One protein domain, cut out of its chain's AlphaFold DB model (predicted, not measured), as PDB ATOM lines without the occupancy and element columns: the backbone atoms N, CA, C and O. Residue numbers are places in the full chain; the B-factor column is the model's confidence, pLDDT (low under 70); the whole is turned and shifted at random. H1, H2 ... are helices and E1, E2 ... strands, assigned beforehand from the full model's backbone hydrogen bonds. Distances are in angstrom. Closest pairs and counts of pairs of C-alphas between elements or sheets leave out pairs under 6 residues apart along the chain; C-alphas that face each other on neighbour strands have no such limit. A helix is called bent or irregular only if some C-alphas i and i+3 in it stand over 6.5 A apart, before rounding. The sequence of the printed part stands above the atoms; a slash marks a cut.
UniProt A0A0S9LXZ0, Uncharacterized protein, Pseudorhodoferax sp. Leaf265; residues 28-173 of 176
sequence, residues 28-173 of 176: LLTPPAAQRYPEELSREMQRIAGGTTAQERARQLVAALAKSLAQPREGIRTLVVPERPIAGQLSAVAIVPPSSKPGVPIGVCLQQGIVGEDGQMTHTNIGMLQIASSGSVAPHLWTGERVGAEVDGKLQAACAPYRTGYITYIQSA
ATOM      1  N   LEU A  28     185.146 486.031 411.242       93.88
ATOM      2  CA  LEU A  28     185.697 487.140 412.040       93.88
ATOM      3  C   LEU A  28     185.536 488.539 411.418       93.88
ATOM      4  O   LEU A  28     185.718 489.529 412.117       93.88
ATOM      5  N   LEU A  29     185.223 488.643 410.126       93.81
ATOM      6  CA  LEU A  29     184.931 489.909 409.447       93.81
ATOM      7  C   LEU A  29     183.438 490.239 409.424       93.81
ATOM      8  O   LEU A  29     183.057 491.317 408.973       93.81
ATOM      9  N   THR A  30     182.593 489.337 409.921       92.81
ATOM     10  CA  THR A  30     181.140 489.503 409.951       92.81
ATOM     11  C   THR A  30     180.618 489.636 411.386       92.81
ATOM     12  O   THR A  30     181.188 489.044 412.309       92.81
ATOM     13  N   PRO A  31     179.552 490.421 411.628       93.31
ATOM     14  CA  PRO A  31     178.881 490.438 412.926       93.31
ATOM     15  C   PRO A  31     178.305 489.054 413.293       93.31
ATOM     16  O   PRO A  31     177.849 488.339 412.403       93.31
ATOM     17  N   PRO A  32     178.290 488.670 414.586       93.25
ATOM     18  CA  PRO A  32     178.732 489.461 415.739       93.25
ATOM     19  C   PRO A  32     180.246 489.379 415.999       93.25
ATOM     20  O   PRO A  32     180.780 490.180 416.765       93.25
ATOM     21  N   ALA A  33     180.955 488.441 415.363       94.69
ATOM     22  CA  ALA A  33     182.357 488.166 415.655       94.69
ATOM     23  C   ALA A  33     183.239 489.409 415.466       94.69
ATOM     24  O   ALA A  33     184.009 489.741 416.367       94.69
ATOM     25  N   ALA A  34     183.054 490.142 414.363       94.12
ATOM     26  CA  ALA A  34     183.807 491.355 414.032       94.12
ATOM     27  C   ALA A  34     183.723 492.474 415.084       94.12
ATOM     28  O   ALA A  34     184.634 493.290 415.182       94.12
ATOM     29  N   GLN A  35     182.640 492.513 415.866       94.94
ATOM     30  CA  GLN A  35     182.443 493.495 416.937       94.94
ATOM     31  C   GLN A  35     183.028 493.004 418.265       94.94
ATOM     32  O   GLN A  35     183.473 493.797 419.084       94.94
ATOM     33  N   ARG A  36     183.052 491.684 418.466       96.31
ATOM     34  CA  ARG A  36     183.402 491.045 419.734       96.31
ATOM     35  C   ARG A  36     184.902 490.802 419.900       96.31
ATOM     36  O   ARG A  36     185.480 491.162 420.925       96.31
ATOM     37  N   TYR A  37     185.537 490.190 418.900       96.81
ATOM     38  CA  TYR A  37     186.916 489.712 419.046       96.81
ATOM     39  C   TYR A  37     187.951 490.819 419.304       96.81
ATOM     40  O   TYR A  37     188.902 490.540 420.035       96.81
ATOM     41  N   PRO A  38     187.821 492.062 418.781       97.50
ATOM     42  CA  PRO A  38     188.806 493.106 419.058       97.50
ATOM     43  C   PRO A  38     188.885 493.463 420.547       97.50
ATOM     44  O   PRO A  38     189.976 493.614 421.099       97.50
ATOM     45  N   GLU A  39     187.731 493.560 421.211       96.44
ATOM     46  CA  GLU A  39     187.647 493.891 422.634       96.44
ATOM     47  C   GLU A  39     188.108 492.730 423.514       96.44
ATOM     48  O   GLU A  39     188.849 492.936 424.478       96.44
ATOM     49  N   GLU A  40     187.703 491.500 423.187       97.06
ATOM     50  CA  GLU A  40     188.152 490.315 423.920       97.06
ATOM     51  C   GLU A  40     189.659 490.083 423.768       97.06
ATOM     52  O   GLU A  40     190.333 489.815 424.761       97.06
ATOM     53  N   LEU A  41     190.217 490.286 422.571       97.00
ATOM     54  CA  LEU A  41     191.657 490.188 422.339       97.00
ATOM     55  C   LEU A  41     192.431 491.224 423.155       97.00
ATOM     56  O   LEU A  41     193.409 490.878 423.813       97.00
ATOM     57  N   SER A  42     191.982 492.482 423.145       96.31
ATOM     58  CA  SER A  42     192.596 493.555 423.933       96.31
ATOM     59  C   SER A  42     192.597 493.231 425.429       96.31
ATOM     60  O   SER A  42     193.631 493.334 426.090       96.31
ATOM     61  N   ARG A  43     191.458 492.756 425.947       96.19
ATOM     62  CA  ARG A  43     191.282 492.359 427.349       96.19
ATOM     63  C   ARG A  43     192.212 491.217 427.743       96.19
ATOM     64  O   ARG A  43     192.906 491.317 428.751       96.19
ATOM     65  N   GLU A  44     192.259 490.153 426.946       95.38
ATOM     66  CA  GLU A  44     193.085 488.985 427.248       95.38
ATOM     67  C   GLU A  44     194.582 489.279 427.112       95.38
ATOM     68  O   GLU A  44     195.373 488.864 427.960       95.38
ATOM     69  N   MET A  45     194.988 490.064 426.109       94.56
ATOM     70  CA  MET A  45     196.375 490.522 425.994       94.56
ATOM     71  C   MET A  45     196.774 491.398 427.183       94.56
ATOM     72  O   MET A  45     197.868 491.226 427.717       94.56
ATOM     73  N   GLN A  46     195.896 492.297 427.639       93.94
ATOM     74  CA  GLN A  46     196.144 493.111 428.828       93.94
ATOM     75  C   GLN A  46     196.234 492.259 430.098       93.94
ATOM     76  O   GLN A  46     197.084 492.524 430.944       93.94
ATOM     77  N   ARG A  47     195.405 491.216 430.228       92.06
ATOM     78  CA  ARG A  47     195.442 490.289 431.366       92.06
ATOM     79  C   ARG A  47     196.756 489.504 431.440       92.06
ATOM     80  O   ARG A  47     197.234 489.249 432.539       92.06
ATOM     81  N   ILE A  48     197.324 489.116 430.295       89.12
ATOM     82  CA  ILE A  48     198.568 488.331 430.228       89.12
ATOM     83  C   ILE A  48     199.813 489.214 430.348       89.12
ATOM     84  O   ILE A  48     200.703 488.914 431.137       89.12
ATOM     85  N   ALA A  49     199.903 490.270 429.540       86.75
ATOM     86  CA  ALA A  49     201.126 491.058 429.391       86.75
ATOM     87  C   ALA A  49     201.152 492.324 430.262       86.75
ATOM     88  O   ALA A  49     202.220 492.885 430.497       86.75
ATOM     89  N   GLY A  50     199.989 492.784 430.733       82.44
ATOM     90  CA  GLY A  50     199.851 494.045 431.455       82.44
ATOM     91  C   GLY A  50     200.111 495.292 430.595       82.44
ATOM     92  O   GLY A  50     200.525 495.228 429.438       82.44
ATOM     93  N   GLY A  51     199.862 496.462 431.189       78.69
ATOM     94  CA  GLY A  51     200.239 497.764 430.625       78.69
ATOM     95  C   GLY A  51     199.447 498.232 429.392       78.69
ATOM     96  O   GLY A  51     198.581 497.548 428.850       78.69
ATOM     97  N   THR A  52     199.752 499.452 428.945       76.75
ATOM     98  CA  THR A  52     199.134 500.094 427.768       76.75
ATOM     99  C   THR A  52     199.677 499.552 426.444       76.75
ATOM    100  O   THR A  52     198.992 499.595 425.421       76.75
ATOM    101  N   THR A  53     200.883 498.980 426.458       84.50
ATOM    102  CA  THR A  53     201.510 498.333 425.298       84.50
ATOM    103  C   THR A  53     200.707 497.126 424.817       84.50
ATOM    104  O   THR A  53     200.609 496.916 423.611       84.50
ATOM    105  N   ALA A  54     200.060 496.377 425.716       91.19
ATOM    106  CA  ALA A  54     199.191 495.258 425.354       91.19
ATOM    107  C   ALA A  54     197.989 495.687 424.501       91.19
ATOM    108  O   ALA A  54     197.713 495.071 423.472       91.19
ATOM    109  N   GLN A  55     197.322 496.780 424.877       92.44
ATOM    110  CA  GLN A  55     196.166 497.307 424.145       92.44
ATOM    111  C   GLN A  55     196.553 497.847 422.764       92.44
ATOM    112  O   GLN A  55     195.815 497.678 421.793       92.44
ATOM    113  N   GLU A  56     197.711 498.503 422.659       93.44
ATOM    114  CA  GLU A  56     198.232 498.971 421.373       93.44
ATOM    115  C   GLU A  56     198.589 497.791 420.459       93.44
ATOM    116  O   GLU A  56     198.200 497.761 419.291       93.44
ATOM    117  N   ARG A  57     199.255 496.761 420.994       94.38
ATOM    118  CA  ARG A  57     199.567 495.542 420.231       94.38
ATOM    119  C   ARG A  57     198.316 494.790 419.804       94.38
ATOM    120  O   ARG A  57     198.277 494.310 418.674       94.38
ATOM    121  N   ALA A  58     197.286 494.742 420.645       96.12
ATOM    122  CA  ALA A  58     195.996 494.172 420.278       96.12
ATOM    123  C   ALA A  58     195.371 494.927 419.098       96.12
ATOM    124  O   ALA A  58     194.995 494.301 418.111       96.12
ATOM    125  N   ARG A  59     195.337 496.267 419.138       96.31
ATOM    126  CA  ARG A  59     194.828 497.098 418.031       96.31
ATOM    127  C   ARG A  59     195.581 496.861 416.725       96.31
ATOM    128  O   ARG A  59     194.961 496.662 415.681       96.31
ATOM    129  N   GLN A  60     196.908 496.829 416.782       96.31
ATOM    130  CA  GLN A  60     197.742 496.549 415.613       96.31
ATOM    131  C   GLN A  60     197.503 495.135 415.065       96.31
ATOM    132  O   GLN A  60     197.423 494.950 413.850       96.31
ATOM    133  N   LEU A  61     197.332 494.144 415.946       97.19
ATOM    134  CA  LEU A  61     197.026 492.775 415.547       97.19
ATOM    135  C   LEU A  61     195.636 492.657 414.912       97.19
ATOM    136  O   LEU A  61     195.512 492.010 413.876       97.19
ATOM    137  N   VAL A  62     194.617 493.325 415.459       97.81
ATOM    138  CA  VAL A  62     193.273 493.407 414.861       97.81
ATOM    139  C   VAL A  62     193.347 493.987 413.449       97.81
ATOM    140  O   VAL A  62     192.792 493.406 412.520       97.81
ATOM    141  N   ALA A  63     194.081 495.086 413.254       97.06
ATOM    142  CA  ALA A  63     194.247 495.690 411.932       97.06
ATOM    143  C   ALA A  63     194.960 494.745 410.945       97.06
ATOM    144  O   ALA A  63     194.538 494.603 409.794       97.06
ATOM    145  N   ALA A  64     196.015 494.058 411.396       95.75
ATOM    146  CA  ALA A  64     196.736 493.079 410.587       95.75
ATOM    147  C   ALA A  64     195.855 491.872 410.214       95.75
ATOM    148  O   ALA A  64     195.873 491.428 409.062       95.75
ATOM    149  N   LEU A  65     195.052 491.376 411.159       96.62
ATOM    150  CA  LEU A  65     194.091 490.296 410.943       96.62
ATOM    151  C   LEU A  65     193.000 490.717 409.962       96.62
ATOM    152  O   LEU A  65     192.781 490.010 408.986       96.62
ATOM    153  N   ALA A  66     192.380 491.882 410.152       95.00
ATOM    154  CA  ALA A  66     191.353 492.396 409.249       95.00
ATOM    155  C   ALA A  66     191.863 492.475 407.801       95.00
ATOM    156  O   ALA A  66     191.211 491.986 406.878       95.00
ATOM    157  N   LYS A  67     193.082 492.999 407.607       93.56
ATOM    158  CA  LYS A  67     193.737 493.049 406.293       93.56
ATOM    159  C   LYS A  67     194.015 491.656 405.722       93.56
ATOM    160  O   LYS A  67     193.811 491.436 404.530       93.56
ATOM    161  N   SER A  68     194.511 490.729 406.543       93.06
ATOM    162  CA  SER A  68     194.865 489.377 406.095       93.06
ATOM    163  C   SER A  68     193.636 488.536 405.752       93.06
ATOM    164  O   SER A  68     193.672 487.799 404.774       93.06
ATOM    165  N   LEU A  69     192.570 488.634 406.546       93.12
ATOM    166  CA  LEU A  69     191.350 487.837 406.403       93.12
ATOM    167  C   LEU A  69     190.454 488.331 405.263       93.12
ATOM    168  O   LEU A  69     189.659 487.558 404.736       93.12
ATOM    169  N   ALA A  70     190.573 489.604 404.871       91.19
ATOM    170  CA  ALA A  70     189.811 490.173 403.759       91.19
ATOM    171  C   ALA A  70     190.278 489.659 402.386       91.19
ATOM    172  O   ALA A  70     189.598 489.871 401.386       91.19
ATOM    173  N   GLN A  71     191.440 489.003 402.320       88.62
ATOM    174  CA  GLN A  71     191.998 488.458 401.087       88.62
ATOM    175  C   GLN A  71     191.924 486.926 401.112       88.62
ATOM    176  O   GLN A  71     192.561 486.318 401.973       88.62
ATOM    177  N   PRO A  72     191.226 486.282 400.157       84.25
ATOM    178  CA  PRO A  72     191.245 484.830 400.020       84.25
ATOM    179  C   PRO A  72     192.670 484.306 399.799       84.25
ATOM    180  O   PRO A  72     193.413 484.841 398.970       84.25
ATOM    181  N   ARG A  73     193.072 483.269 400.540       85.62
ATOM    182  CA  ARG A  73     194.399 482.640 400.453       85.62
ATOM    183  C   ARG A  73     194.322 481.141 400.737       85.62
ATOM    184  O   ARG A  73     193.637 480.712 401.659       85.62
ATOM    185  N   GLU A  74     195.104 480.358 400.000       85.00
ATOM    186  CA  GLU A  74     195.162 478.894 400.150       85.00
ATOM    187  C   GLU A  74     196.155 478.412 401.223       85.00
ATOM    188  O   GLU A  74     196.083 477.269 401.663       85.00
ATOM    189  N   GLY A  75     197.082 479.268 401.665       88.25
ATOM    190  CA  GLY A  75     198.143 478.908 402.610       88.25
ATOM    191  C   GLY A  75     197.933 479.443 404.027       88.25
ATOM    192  O   GLY A  75     197.316 480.490 404.223       88.25
ATOM    193  N   ILE A  76     198.529 478.758 405.010       90.31
ATOM    194  CA  ILE A  76     198.629 479.241 406.395       90.31
ATOM    195  C   ILE A  76     199.549 480.465 406.433       90.31
ATOM    196  O   ILE A  76     200.629 480.469 405.837       90.31
ATOM    197  N   ARG A  77     199.143 481.508 407.158       90.62
ATOM    198  CA  ARG A  77     199.912 482.750 407.301       90.62
ATOM    199  C   ARG A  77     200.377 482.922 408.735       90.62
ATOM    200  O   ARG A  77     199.674 482.578 409.677       90.62
ATOM    201  N   THR A  78     201.554 483.509 408.897       92.12
ATOM    202  CA  THR A  78     202.024 483.989 410.194       92.12
ATOM    203  C   THR A  78     202.101 485.506 410.136       92.12
ATOM    204  O   THR A  78     202.736 486.056 409.239       92.12
ATOM    205  N   LEU A  79     201.421 486.173 411.062       92.94
ATOM    206  CA  LEU A  79     201.465 487.619 411.243       92.94
ATOM    207  C   LEU A  79     202.269 487.909 412.505       92.94
ATOM    208  O   LEU A  79     202.037 487.272 413.528       92.94
ATOM    209  N   VAL A  80     203.195 488.860 412.434       91.25
ATOM    210  CA  VAL A  80     204.002 489.296 413.579       91.25
ATOM    211  C   VAL A  80     203.747 490.779 413.794       91.25
ATOM    212  O   VAL A  80     203.802 491.561 412.847       91.25
ATOM    213  N   VAL A  81     203.415 491.157 415.026       91.62
ATOM    214  CA  VAL A  81     203.093 492.533 415.405       91.62
ATOM    215  C   VAL A  81     203.871 492.912 416.667       91.62
ATOM    216  O   VAL A  81     203.629 492.302 417.706       91.62
ATOM    217  N   PRO A  82     204.764 493.916 416.626       88.56
ATOM    218  CA  PRO A  82     205.167 494.656 415.431       88.56
ATOM    219  C   PRO A  82     205.938 493.741 414.466       88.56
ATOM    220  O   PRO A  82     206.526 492.752 414.891       88.56
ATOM    221  N   GLU A  83     205.952 494.071 413.172       83.12
ATOM    222  CA  GLU A  83     206.607 493.247 412.135       83.12
ATOM    223  C   GLU A  83     208.091 492.990 412.434       83.12
ATOM    224  O   GLU A  83     208.620 491.916 412.150       83.12
ATOM    225  N   ARG A  84     208.750 493.969 413.062       80.44
ATOM    226  CA  ARG A  84     210.095 493.837 413.621       80.44
ATOM    227  C   ARG A  84     209.990 493.876 415.145       80.44
ATOM    228  O   ARG A  84     209.710 494.955 415.672       80.44
ATOM    229  N   PRO A  85     210.185 492.744 415.847       77.38
ATOM    230  CA  PRO A  85     210.219 492.718 417.304       77.38
ATOM    231  C   PRO A  85     211.232 493.722 417.855       77.38
ATOM    232  O   PRO A  85     212.329 493.873 417.318       77.38
ATOM    233  N   ILE A  86     210.844 494.415 418.924       80.88
ATOM    234  CA  ILE A  86     211.669 495.420 419.597       80.88
ATOM    235  C   ILE A  86     211.999 494.887 420.989       80.88
ATOM    236  O   ILE A  86     211.106 494.434 421.708       80.88
ATOM    237  N   ALA A  87     213.272 494.963 421.372       80.50
ATOM    238  CA  ALA A  87     213.732 494.592 422.704       80.50
ATOM    239  C   ALA A  87     212.911 495.285 423.806       80.50
ATOM    240  O   ALA A  87     212.572 496.465 423.709       80.50
ATOM    241  N   GLY A  88     212.561 494.533 424.845       80.50
ATOM    242  CA  GLY A  88     211.741 494.988 425.964       80.50
ATOM    243  C   GLY A  88     210.255 495.162 425.639       80.50
ATOM    244  O   GLY A  88     209.470 495.391 426.557       80.50
ATOM    245  N   GLN A  89     209.828 495.024 424.379       86.38
ATOM    246  CA  GLN A  89     208.438 495.238 423.983       86.38
ATOM    247  C   GLN A  89     207.693 493.935 423.703       86.38
ATOM    248  O   GLN A  89     208.240 492.953 423.199       86.38
ATOM    249  N   LEU A  90     206.391 493.969 423.989       89.38
ATOM    250  CA  LEU A  90     205.463 492.915 423.617       89.38
ATOM    251  C   LEU A  90     205.383 492.784 422.093       89.38
ATOM    252  O   LEU A  90     205.182 493.776 421.384       89.38
ATOM    253  N   SER A  91     205.466 491.547 421.621       90.94
ATOM    254  CA  SER A  91     205.153 491.140 420.257       90.94
ATOM    255  C   SER A  91     204.080 490.050 420.273       90.94
ATOM    256  O   SER A  91     204.062 489.201 421.162       90.94
ATOM    257  N   ALA A  92     203.199 490.055 419.281       92.88
ATOM    258  CA  ALA A  92     202.182 489.036 419.076       92.88
ATOM    259  C   ALA A  92     202.404 488.338 417.731       92.88
ATOM    260  O   ALA A  92     202.595 488.989 416.703       92.88
ATOM    261  N   VAL A  93     202.372 487.009 417.746       92.75
ATOM    262  CA  VAL A  93     202.517 486.142 416.578       92.75
ATOM    263  C   VAL A  93     201.199 485.411 416.368       92.75
ATOM    264  O   VAL A  93     200.857 484.537 417.160       92.75
ATOM    265  N   ALA A  94     200.455 485.756 415.320       94.81
ATOM    266  CA  ALA A  94     199.200 485.094 414.970       94.81
ATOM    267  C   ALA A  94     199.380 484.128 413.798       94.81
ATOM    268  O   ALA A  94     200.072 484.432 412.826       94.81
ATOM    269  N   ILE A  95     198.736 482.969 413.878       94.38
ATOM    270  CA  ILE A  95     198.808 481.894 412.892       94.38
ATOM    271  C   ILE A  95     197.416 481.743 412.299       94.38
ATOM    272  O   ILE A  95     196.499 481.238 412.943       94.38
ATOM    273  N   VAL A  96     197.265 482.250 411.084       93.62
ATOM    274  CA  VAL A  96     195.982 482.384 410.402       93.62
ATOM    275  C   VAL A  96     195.783 481.176 409.481       93.62
ATOM    276  O   VAL A  96     196.630 480.956 408.605       93.62
ATOM    277  N   PRO A  97     194.705 480.394 409.660       91.94
ATOM    278  CA  PRO A  97     194.349 479.294 408.766       91.94
ATOM    279  C   PRO A  97     194.102 479.762 407.321       91.94
ATOM    280  O   PRO A  97     193.842 480.946 407.088       91.94
ATOM    281  N   PRO A  98     194.165 478.853 406.332       92.00
ATOM    282  CA  PRO A  98     193.784 479.175 404.962       92.00
ATOM    283  C   PRO A  98     192.280 479.465 404.860       92.00
ATOM    284  O   PRO A  98     191.484 479.007 405.681       92.00
ATOM    285  N   SER A  99     191.866 480.167 403.805       91.06
ATOM    286  CA  SER A  99     190.459 480.524 403.569       91.06
ATOM    287  C   SER A  99     189.539 479.318 403.378       91.06
ATOM    288  O   SER A  99     188.340 479.451 403.576       91.06
ATOM    289  N   SER A 100     190.086 478.146 403.044       90.12
ATOM    290  CA  SER A 100     189.355 476.873 402.979       90.12
ATOM    291  C   SER A 100     189.059 476.251 404.353       90.12
ATOM    292  O   SER A 100     188.464 475.179 404.431       90.12
ATOM    293  N   LYS A 101     189.527 476.872 405.445       91.38
ATOM    294  CA  LYS A 101     189.327 476.413 406.827       91.38
ATOM    295  C   LYS A 101     188.894 477.565 407.753       91.38
ATOM    296  O   LYS A 101     189.529 477.777 408.788       91.38
ATOM    297  N   PRO A 102     187.815 478.305 407.434       88.81
ATOM    298  CA  PRO A 102     187.412 479.503 408.184       88.81
ATOM    299  C   PRO A 102     186.893 479.204 409.605       88.81
ATOM    300  O   PRO A 102     186.767 480.110 410.427       88.81
ATOM    301  N   GLY A 103     186.561 477.940 409.895       89.31
ATOM    302  CA  GLY A 103     186.134 477.483 411.219       89.31
ATOM    303  C   GLY A 103     187.284 477.151 412.174       89.31
ATOM    304  O   GLY A 103     187.048 477.024 413.375       89.31
ATOM    305  N   VAL A 104     188.515 477.015 411.671       91.88
ATOM    306  CA  VAL A 104     189.675 476.723 412.518       91.88
ATOM    307  C   VAL A 104     190.046 477.990 413.300       91.88
ATOM    308  O   VAL A 104     190.152 479.057 412.694       91.88
ATOM    309  N   PRO A 105     190.228 477.922 414.634       93.56
ATOM    310  CA  PRO A 105     190.623 479.091 415.410       93.56
ATOM    311  C   PRO A 105     191.966 479.675 414.947       93.56
ATOM    312  O   PRO A 105     192.809 478.986 414.370       93.56
ATOM    313  N   ILE A 106     192.178 480.961 415.217       95.31
ATOM    314  CA  ILE A 106     193.464 481.627 415.000       95.31
ATOM    315  C   ILE A 106     194.268 481.530 416.291       95.31
ATOM    316  O   ILE A 106     193.867 482.068 417.325       95.31
ATOM    317  N   GLY A 107     195.420 480.870 416.228       93.88
ATOM    318  CA  GLY A 107     196.350 480.787 417.345       93.88
ATOM    319  C   GLY A 107     197.175 482.063 417.453       93.88
ATOM    320  O   GLY A 107     197.733 482.520 416.458       93.88
ATOM    321  N   VAL A 108     197.291 482.625 418.653       94.69
ATOM    322  CA  VAL A 108     198.119 483.802 418.940       94.69
ATOM    323  C   VAL A 108     199.106 483.461 420.049       94.69
ATOM    324  O   VAL A 108     198.716 482.965 421.101       94.69
ATOM    325  N   CYS A 109     200.384 483.733 419.828       92.06
ATOM    326  CA  CYS A 109     201.427 483.636 420.839       92.06
ATOM    327  C   CYS A 109     201.972 485.023 421.160       92.06
ATOM    328  O   CYS A 109     202.248 485.817 420.263       92.06
ATOM    329  N   LEU A 110     202.096 485.314 422.447       91.50
ATOM    330  CA  LEU A 110     202.631 486.556 422.971       91.50
ATOM    331  C   LEU A 110     204.066 486.303 423.414       91.50
ATOM    332  O   LEU A 110     204.333 485.386 424.189       91.50
ATOM    333  N   GLN A 111     204.987 487.132 422.941       90.00
ATOM    334  CA  GLN A 111     206.389 487.046 423.321       90.00
ATOM    335  C   GLN A 111     206.975 488.419 423.631       90.00
ATOM    336  O   GLN A 111     206.546 489.429 423.075       90.00
ATOM    337  N   GLN A 112     207.987 488.447 424.487       86.12
ATOM    338  CA  GLN A 112     208.763 489.643 424.791       86.12
ATOM    339  C   GLN A 112     210.235 489.383 424.489       86.12
ATOM    340  O   GLN A 112     210.776 488.349 424.882       86.12
ATOM    341  N   GLY A 113     210.863 490.306 423.761       81.19
ATOM    342  CA  GLY A 113     212.298 490.258 423.497       81.19
ATOM    343  C   GLY A 113     213.091 490.748 424.709       81.19
ATOM    344  O   GLY A 113     212.764 491.795 425.262       81.19
ATOM    345  N   ILE A 114     214.139 490.030 425.099       79.75
ATOM    346  CA  ILE A 114     215.116 490.426 426.118       79.75
ATOM    347  C   ILE A 114     216.494 490.368 425.463       79.75
ATOM    348  O   ILE A 114     216.825 489.391 424.792       79.75
ATOM    349  N   VAL A 115     217.289 491.421 425.631       78.06
ATOM    350  CA  VAL A 115     218.678 491.440 425.155       78.06
ATOM    351  C   VAL A 115     219.549 490.853 426.256       78.06
ATOM    352  O   VAL A 115     219.535 491.360 427.377       78.06
ATOM    353  N   GLY A 116     220.236 489.756 425.942       73.88
ATOM    354  CA  GLY A 116     221.205 489.119 426.825       73.88
ATOM    355  C   GLY A 116     222.496 489.927 426.947       73.88
ATOM    356  O   GLY A 116     222.719 490.900 426.224       73.88
ATOM    357  N   GLU A 117     223.367 489.513 427.866       78.62
ATOM    358  CA  GLU A 117     224.675 490.149 428.093       78.62
ATOM    359  C   GLU A 117     225.609 490.051 426.873       78.62
ATOM    360  O   GLU A 117     226.479 490.895 426.679       78.62
ATOM    361  N   ASP A 118     225.385 489.059 426.011       77.69
ATOM    362  CA  ASP A 118     226.061 488.839 424.730       77.69
ATOM    363  C   ASP A 118     225.527 489.727 423.587       77.69
ATOM    364  O   ASP A 118     225.958 489.607 422.437       77.69
ATOM    365  N   GLY A 119     224.572 490.617 423.882       76.38
ATOM    366  CA  GLY A 119     223.915 491.483 422.906       76.38
ATOM    367  C   GLY A 119     222.898 490.762 422.017       76.38
ATOM    368  O   GLY A 119     222.314 491.397 421.134       76.38
ATOM    369  N   GLN A 120     222.650 489.464 422.233       77.06
ATOM    370  CA  GLN A 120     221.674 488.701 421.463       77.06
ATOM    371  C   GLN A 120     220.265 488.921 422.005       77.06
ATOM    372  O   GLN A 120     220.015 488.944 423.211       77.06
ATOM    373  N   MET A 121     219.302 489.065 421.097       74.31
ATOM    374  CA  MET A 121     217.895 489.174 421.469       74.31
ATOM    375  C   MET A 121     217.280 487.781 421.592       74.31
ATOM    376  O   MET A 121     217.011 487.107 420.596       74.31
ATOM    377  N   THR A 122     216.987 487.385 422.822       77.81
ATOM    378  CA  THR A 122     216.191 486.197 423.129       77.81
ATOM    379  C   THR A 122     214.724 486.585 423.255       77.81
ATOM    380  O   THR A 122     214.390 487.726 423.566       77.81
ATOM    381  N   HIS A 123     213.815 485.655 422.982       78.75
ATOM    382  CA  HIS A 123     212.386 485.886 423.164       78.75
ATOM    383  C   HIS A 123     211.864 484.957 424.257       78.75
ATOM    384  O   HIS A 123     212.192 483.770 424.279       78.75
ATOM    385  N   THR A 124     211.007 485.489 425.124       81.06
ATOM    386  CA  THR A 124     210.276 484.718 426.138       81.06
ATOM    387  C   THR A 124     208.806 484.658 425.762       81.06
ATOM    388  O   THR A 124     208.227 485.693 425.435       81.06
ATOM    389  N   ASN A 125     208.198 483.471 425.802       85.81
ATOM    390  CA  ASN A 125     206.760 483.315 425.610       85.81
ATOM    391  C   ASN A 125     206.068 483.688 426.922       85.81
ATOM    392  O   ASN A 125     206.334 483.090 427.965       85.81
ATOM    393  N   ILE A 126     205.193 484.685 426.866       86.38
ATOM    394  CA  ILE A 126     204.485 485.190 428.045       86.38
ATOM    395  C   ILE A 126     203.031 484.709 428.106       86.38
ATOM    396  O   ILE A 126     202.386 484.837 429.142       86.38
ATOM    397  N   GLY A 127     202.510 484.127 427.025       88.19
ATOM    398  CA  GLY A 127     201.196 483.498 427.000       88.19
ATOM    399  C   GLY A 127     200.678 483.241 425.591       88.19
ATOM    400  O   GLY A 127     201.191 483.764 424.604       88.19
ATOM    401  N   MET A 128     199.627 482.430 425.497       90.44
ATOM    402  CA  MET A 128     198.970 482.109 424.233       90.44
ATOM    403  C   MET A 128     197.469 482.296 424.341       90.44
ATOM    404  O   MET A 128     196.863 482.072 425.390       90.44
ATOM    405  N   LEU A 129     196.888 482.694 423.221       93.81
ATOM    406  CA  LEU A 129     195.470 482.930 423.037       93.81
ATOM    407  C   LEU A 129     194.993 482.170 421.799       93.81
ATOM    408  O   LEU A 129     195.767 481.868 420.886       93.81
ATOM    409  N   GLN A 130     193.699 481.909 421.748       94.56
ATOM    410  CA  GLN A 130     193.001 481.472 420.550       94.56
ATOM    411  C   GLN A 130     191.825 482.399 420.286       94.56
ATOM    412  O   GLN A 130     191.071 482.719 421.202       94.56
ATOM    413  N   ILE A 131     191.667 482.803 419.027       97.00
ATOM    414  CA  ILE A 131     190.513 483.555 418.539       97.00
ATOM    415  C   ILE A 131     189.635 482.571 417.766       97.00
ATOM    416  O   ILE A 131     190.017 482.105 416.691       97.00
ATOM    417  N   ALA A 132     188.475 482.220 418.312       95.38
ATOM    418  CA  ALA A 132     187.523 481.340 417.643       95.38
ATOM    419  C   ALA A 132     186.760 482.088 416.540       95.38
ATOM    420  O   ALA A 132     186.593 483.304 416.607       95.38
ATOM    421  N   SER A 133     186.217 481.364 415.559       93.19
ATOM    422  CA  SER A 133     185.412 481.937 414.465       93.19
ATOM    423  C   SER A 133     184.152 482.680 414.944       93.19
ATOM    424  O   SER A 133     183.688 483.595 414.267       93.19
ATOM    425  N   SER A 134     183.646 482.350 416.137       94.25
ATOM    426  CA  SER A 134     182.559 483.057 416.835       94.25
ATOM    427  C   SER A 134     182.946 484.453 417.347       94.25
ATOM    428  O   SER A 134     182.086 485.212 417.796       94.25
ATOM    429  N   GLY A 135     184.237 484.786 417.317       94.56
ATOM    430  CA  GLY A 135     184.804 486.008 417.870       94.56
ATOM    431  C   GLY A 135     185.156 485.930 419.354       94.56
ATOM    432  O   GLY A 135     185.561 486.946 419.911       94.56
ATOM    433  N   SER A 136     185.021 484.766 420.001       96.62
ATOM    434  CA  SER A 136     185.506 484.596 421.374       96.62
ATOM    435  C   SER A 136     187.030 484.469 421.425       96.62
ATOM    436  O   SER A 136     187.607 483.747 420.606       96.62
ATOM    437  N   VAL A 137     187.667 485.092 422.415       96.94
ATOM    438  CA  VAL A 137     189.106 484.988 422.677       96.94
ATOM    439  C   VAL A 137     189.339 484.363 424.041       96.94
ATOM    440  O   VAL A 137     188.819 484.833 425.049       96.94
ATOM    441  N   ALA A 138     190.134 483.298 424.073       92.56
ATOM    442  CA  ALA A 138     190.431 482.578 425.302       92.56
ATOM    443  C   ALA A 138     191.921 482.234 425.407       92.56
ATOM    444  O   ALA A 138     192.592 482.072 424.382       92.56
ATOM    445  N   PRO A 139     192.446 482.077 426.633       88.75
ATOM    446  CA  PRO A 139     193.777 481.534 426.851       88.75
ATOM    447  C   PRO A 139     193.877 480.130 426.285       88.75
ATOM    448  O   PRO A 139     192.967 479.316 426.441       88.75
ATOM    449  N   HIS A 140     195.009 479.837 425.664       84.25
ATOM    450  CA  HIS A 140     195.280 478.517 425.137       84.25
ATOM    451  C   HIS A 140     196.425 477.872 425.908       84.25
ATOM    452  O   HIS A 140     197.515 478.435 426.026       84.25
ATOM    453  N   LEU A 141     196.151 476.696 426.470       68.00
ATOM    454  CA  LEU A 141     197.144 475.906 427.182       68.00
ATOM    455  C   LEU A 141     198.101 475.290 426.162       68.00
ATOM    456  O   LEU A 141     197.696 474.479 425.334       68.00
ATOM    457  N   TRP A 142     199.373 475.660 426.247       64.19
ATOM    458  CA  TRP A 142     200.452 475.006 425.518       64.19
ATOM    459  C   TRP A 142     201.462 474.464 426.514       64.19
ATOM    460  O   TRP A 142     201.804 475.122 427.497       64.19
ATOM    461  N   THR A 143     201.935 473.259 426.232       52.59
ATOM    462  CA  THR A 143     202.826 472.477 427.091       52.59
ATOM    463  C   THR A 143     204.281 472.486 426.616       52.59
ATOM    464  O   THR A 143     205.102 471.791 427.203       52.59
ATOM    465  N   GLY A 144     204.613 473.219 425.546       53.72
ATOM    466  CA  GLY A 144     205.980 473.303 425.022       53.72
ATOM    467  C   GLY A 144     206.842 474.378 425.695       53.72
ATOM    468  O   GLY A 144     206.420 475.049 426.636       53.72
ATOM    469  N   GLU A 145     208.069 474.532 425.198       53.09
ATOM    470  CA  GLU A 145     209.119 475.336 425.835       53.09
ATOM    471  C   GLU A 145     208.746 476.820 425.987       53.09
ATOM    472  O   GLU A 145     208.220 477.466 425.078       53.09
ATOM    473  N   ARG A 146     208.997 477.355 427.191       52.50
ATOM    474  CA  ARG A 146     208.599 478.713 427.621       52.50
ATOM    475  C   ARG A 146     209.571 479.801 427.153       52.50
ATOM    476  O   ARG A 146     209.226 480.982 427.134       52.50
ATOM    477  N   VAL A 147     210.777 479.398 426.780       54.41
ATOM    478  CA  VAL A 147     211.855 480.244 426.273       54.41
ATOM    479  C   VAL A 147     212.189 479.728 424.883       54.41
ATOM    480  O   VAL A 147     212.072 478.528 424.643       54.41
ATOM    481  N   GLY A 148     212.551 480.623 423.965       55.00
ATOM    482  CA  GLY A 148     213.095 480.220 422.674       55.00
ATOM    483  C   GLY A 148     214.230 479.222 422.876       55.00
ATOM    484  O   GLY A 148     215.292 479.606 423.356       55.00
ATOM    485  N   ALA A 149     213.979 477.946 422.604       48.62
ATOM    486  CA  ALA A 149     214.980 476.922 422.813       48.62
ATOM    487  C   ALA A 149     216.066 477.032 421.755       48.62
ATOM    488  O   ALA A 149     215.822 477.422 420.607       48.62
ATOM    489  N   GLU A 150     217.279 476.696 422.164       46.31
ATOM    490  CA  GLU A 150     218.371 476.509 421.235       46.31
ATOM    491  C   GLU A 150     218.189 475.147 420.565       46.31
ATOM    492  O   GLU A 150     218.293 474.100 421.200       46.31
ATOM    493  N   VAL A 151     217.864 475.164 419.276       50.97
ATOM    494  CA  VAL A 151     217.733 473.957 418.456       50.97
ATOM    495  C   VAL A 151     218.807 474.040 417.386       50.97
ATOM    496  O   VAL A 151     218.889 475.039 416.670       50.97
ATOM    497  N   ASP A 152     219.654 473.016 417.299       51.25
ATOM    498  CA  ASP A 152     220.772 472.946 416.349       51.25
ATOM    499  C   ASP A 152     221.738 474.148 416.429       51.25
ATOM    500  O   ASP A 152     222.201 474.667 415.410       51.25
ATOM    501  N   GLY A 153     222.016 474.638 417.644       44.78
ATOM    502  CA  GLY A 153     222.906 475.786 417.868       44.78
ATOM    503  C   GLY A 153     222.305 477.142 417.477       44.78
ATOM    504  O   GLY A 153     223.028 478.129 417.333       44.78
ATOM    505  N   LYS A 154     220.987 477.204 417.225       47.28
ATOM    506  CA  LYS A 154     220.264 478.433 416.880       47.28
ATOM    507  C   LYS A 154     219.145 478.688 417.881       47.28
ATOM    508  O   LYS A 154     218.243 477.867 418.041       47.28
ATOM    509  N   LEU A 155     219.165 479.870 418.493       49.50
ATOM    510  CA  LEU A 155     218.065 480.383 419.308       49.50
ATOM    511  C   LEU A 155     216.807 480.542 418.447       49.50
ATOM    512  O   LEU A 155     216.755 481.370 417.533       49.50
ATOM    513  N   GLN A 156     215.780 479.742 418.729       58.59
ATOM    514  CA  GLN A 156     214.475 479.905 418.098       58.59
ATOM    515  C   GLN A 156     213.684 481.033 418.771       58.59
ATOM    516  O   GLN A 156     213.867 481.338 419.946       58.59
ATOM    517  N   ALA A 157     212.756 481.664 418.049       63.66
ATOM    518  CA  ALA A 157     211.793 482.563 418.688       63.66
ATOM    519  C   ALA A 157     210.893 481.766 419.653       63.66
ATOM    520  O   ALA A 157     210.506 480.642 419.341       63.66
ATOM    521  N   ALA A 158     210.489 482.353 420.783       73.31
ATOM    522  CA  ALA A 158     209.672 481.669 421.796       73.31
ATOM    523  C   ALA A 158     208.339 481.129 421.250       73.31
ATOM    524  O   ALA A 158     207.813 480.121 421.717       73.31
ATOM    525  N   CYS A 159     207.792 481.793 420.232       81.31
ATOM    526  CA  CYS A 159     206.580 481.355 419.549       81.31
ATOM    527  C   CYS A 159     206.813 480.299 418.450       81.31
ATOM    528  O   CYS A 159     205.843 479.869 417.827       81.31
ATOM    529  N   ALA A 160     208.052 479.880 418.162       78.44
ATOM    530  CA  ALA A 160     208.354 478.965 417.058       78.44
ATOM    531  C   ALA A 160     207.837 477.529 417.285       78.44
ATOM    532  O   ALA A 160     207.153 477.030 416.387       78.44
ATOM    533  N   PRO A 161     208.027 476.883 418.457       75.38
ATOM    534  CA  PRO A 161     207.454 475.557 418.707       75.38
ATOM    535  C   PRO A 161     205.922 475.572 418.664       75.38
ATOM    536  O   PRO A 161     205.303 474.716 418.029       75.38
ATOM    537  N   TYR A 162     205.312 476.603 419.263       77.38
ATOM    538  CA  TYR A 162     203.869 476.831 419.193       77.38
ATOM    539  C   TYR A 162     203.393 476.953 417.744       77.38
ATOM    540  O   TYR A 162     202.429 476.303 417.344       77.38
ATOM    541  N   ARG A 163     204.107 477.735 416.925       82.69
ATOM    542  CA  ARG A 163     203.800 477.900 415.505       82.69
ATOM    543  C   ARG A 163     203.812 476.582 414.749       82.69
ATOM    544  O   ARG A 163     202.865 476.306 414.018       82.69
ATOM    545  N   THR A 164     204.850 475.776 414.930       83.25
ATOM    546  CA  THR A 164     204.977 474.473 414.268       83.25
ATOM    547  C   THR A 164     203.842 473.527 414.666       83.25
ATOM    548  O   THR A 164     203.193 472.938 413.795       83.25
ATOM    549  N   GLY A 165     203.536 473.432 415.963       81.88
ATOM    550  CA  GLY A 165     202.426 472.611 416.454       81.88
ATOM    551  C   GLY A 165     201.071 473.073 415.917       81.88
ATOM    552  O   GLY A 165     200.279 472.262 415.439       81.88
ATOM    553  N   TYR A 166     200.826 474.384 415.908       82.88
ATOM    554  CA  TYR A 166     199.567 474.943 415.423       82.88
ATOM    555  C   TYR A 166     199.383 474.771 413.911       82.88
ATOM    556  O   TYR A 166     198.284 474.477 413.450       82.88
ATOM    557  N   ILE A 167     200.457 474.910 413.124       86.31
ATOM    558  CA  ILE A 167     200.437 474.620 411.683       86.31
ATOM    559  C   ILE A 167     200.034 473.163 411.441       86.31
ATOM    560  O   ILE A 167     199.168 472.905 410.607       86.31
ATOM    561  N   THR A 168     200.605 472.231 412.207       86.12
ATOM    562  CA  THR A 168     200.280 470.798 412.116       86.12
ATOM    563  C   THR A 168     198.807 470.547 412.445       86.12
ATOM    564  O   THR A 168     198.107 469.855 411.704       86.12
ATOM    565  N   TYR A 169     198.301 471.181 413.508       85.56
ATOM    566  CA  TYR A 169     196.880 471.150 413.850       85.56
ATOM    567  C   TYR A 169     196.005 471.656 412.692       85.56
ATOM    568  O   TYR A 169     195.123 470.925 412.240       85.56
ATOM    569  N   ILE A 170     196.286 472.843 412.136       85.38
ATOM    570  CA  ILE A 170     195.520 473.391 411.003       85.38
ATOM    571  C   ILE A 170     195.546 472.434 409.807       85.38
ATOM    572  O   ILE A 170     194.526 472.259 409.143       85.38
ATOM    573  N   GLN A 171     196.688 471.816 409.505       87.38
ATOM    574  CA  GLN A 171     196.815 470.868 408.396       87.38
ATOM    575  C   GLN A 171     195.936 469.627 408.603       87.38
ATOM    576  O   GLN A 171     195.245 469.237 407.663       87.38
ATOM    577  N   SER A 172     195.888 469.087 409.825       85.88
ATOM    578  CA  SER A 172     195.057 467.928 410.193       85.88
ATOM    579  C   SER A 172     193.549 468.207 410.270       85.88
ATOM    580  O   SER A 172     192.752 467.279 410.150       85.88
ATOM    581  N   ALA A 173     193.138 469.465 410.461       82.94
ATOM    582  CA  ALA A 173     191.725 469.825 410.563       82.94
ATOM    583  C   ALA A 173     190.983 469.583 409.235       82.94
ATOM    584  O   ALA A 173     191.528 469.838 408.159       82.94
TER     585      ALA A 173
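Overview. This is residues 28 to 173 of the 176 residues of an uncharacterized protein of Pseudorhodoferax sp. Leaf265 (UniProt A0A0S9LXZ0). A strongly twisted sheet of five strands forms the middle layer, with the helical hairpin H1 and H2 covering one of its faces and the single helix H3 packed on the other. The long hairpin E3 and E4 runs out to Asp 118, at one end of the longest axis. The printed part has 146 residues with three named helices and five named strands, in the order H1 H2 E1 E2 E3 E4 E5 H3, mixed in class. The sheet's order is E1 E2 E3 E4 E5, antiparallel throughout. The whole is compact, with a radius of gyration of the C-alphas of 14.9 A and spans of 48 by 35 by 25 A.

Arrangement. Start at the sheet, a meander, each strand the antiparallel neighbour of the one before: E1, residues 77 to 81; E2, 90 to 96; E3, 106 to 115; E4, 121 to 131; E5, 137 to 139. Look for N 79 and O 94, 2.8 A, between E1 and E2; N 93 and O 109, 2.8 A, between E2 and E3; N 108 and O 129, 2.8 A, between E3 and E4; and N 130 and O 138, 2.9 A, between E4 and E5. E4 bends by 58 degrees at residue 126. H1, residues 33 to 49, is on the sheet over E3 and E4, at a height over the sheet of 8.1 A; its closest C-alpha pair with E4 is Ile 48 and Gly 127, 6.4 A. H2, residues 51 to 69, is on the same face over E1 and E2, at a height of 8.9 A, with the C-alphas of Leu 61 and Val 81 6.1 A apart, the closest to E1. H1 and H2 touch, closest at the C-alphas of Ser 42 and Ala 58, 5.0 A; this helical hairpin has an only just steep tilt of 36 degrees, opposite ways. On the opposite face, H3, residues 160 to 172, lies over E2 and E3 at a height of 9.5 A; its closest C-alpha pair with E2 is Arg 163 and Ile 95, 6.9 A. H3 is apart from H1 and H2. Every O i to N i+4 pair is within hydrogen-bond range in H3, against 11 of 13 in H1 and 14 of 15 in H2.

Along the chain. Find C-alpha 106 at (193.464, 481.627, 415.000), where E3 begins its 28.9 A; E4 spans 28.1 A and E2 19.4 A. H1 starts at C-alpha 33, (182.357, 488.166, 415.655), and spans 23.4 A; it is irregular, but only just, with C-alphas 35 and 38 6.7 A apart. H2 spans 27.6 A. H3 spans 18.6 A and ends at C-alpha 172, (195.057, 467.928, 410.193).

Size, cuts and confidence. The two C-alphas farthest apart are those of Pro 31 and Asp 118, 48.7 A. The printed part has no cut. The link from E5 to H3, residues 140 to 159, is long; within it, residues 141 to 157 have pLDDT under 70.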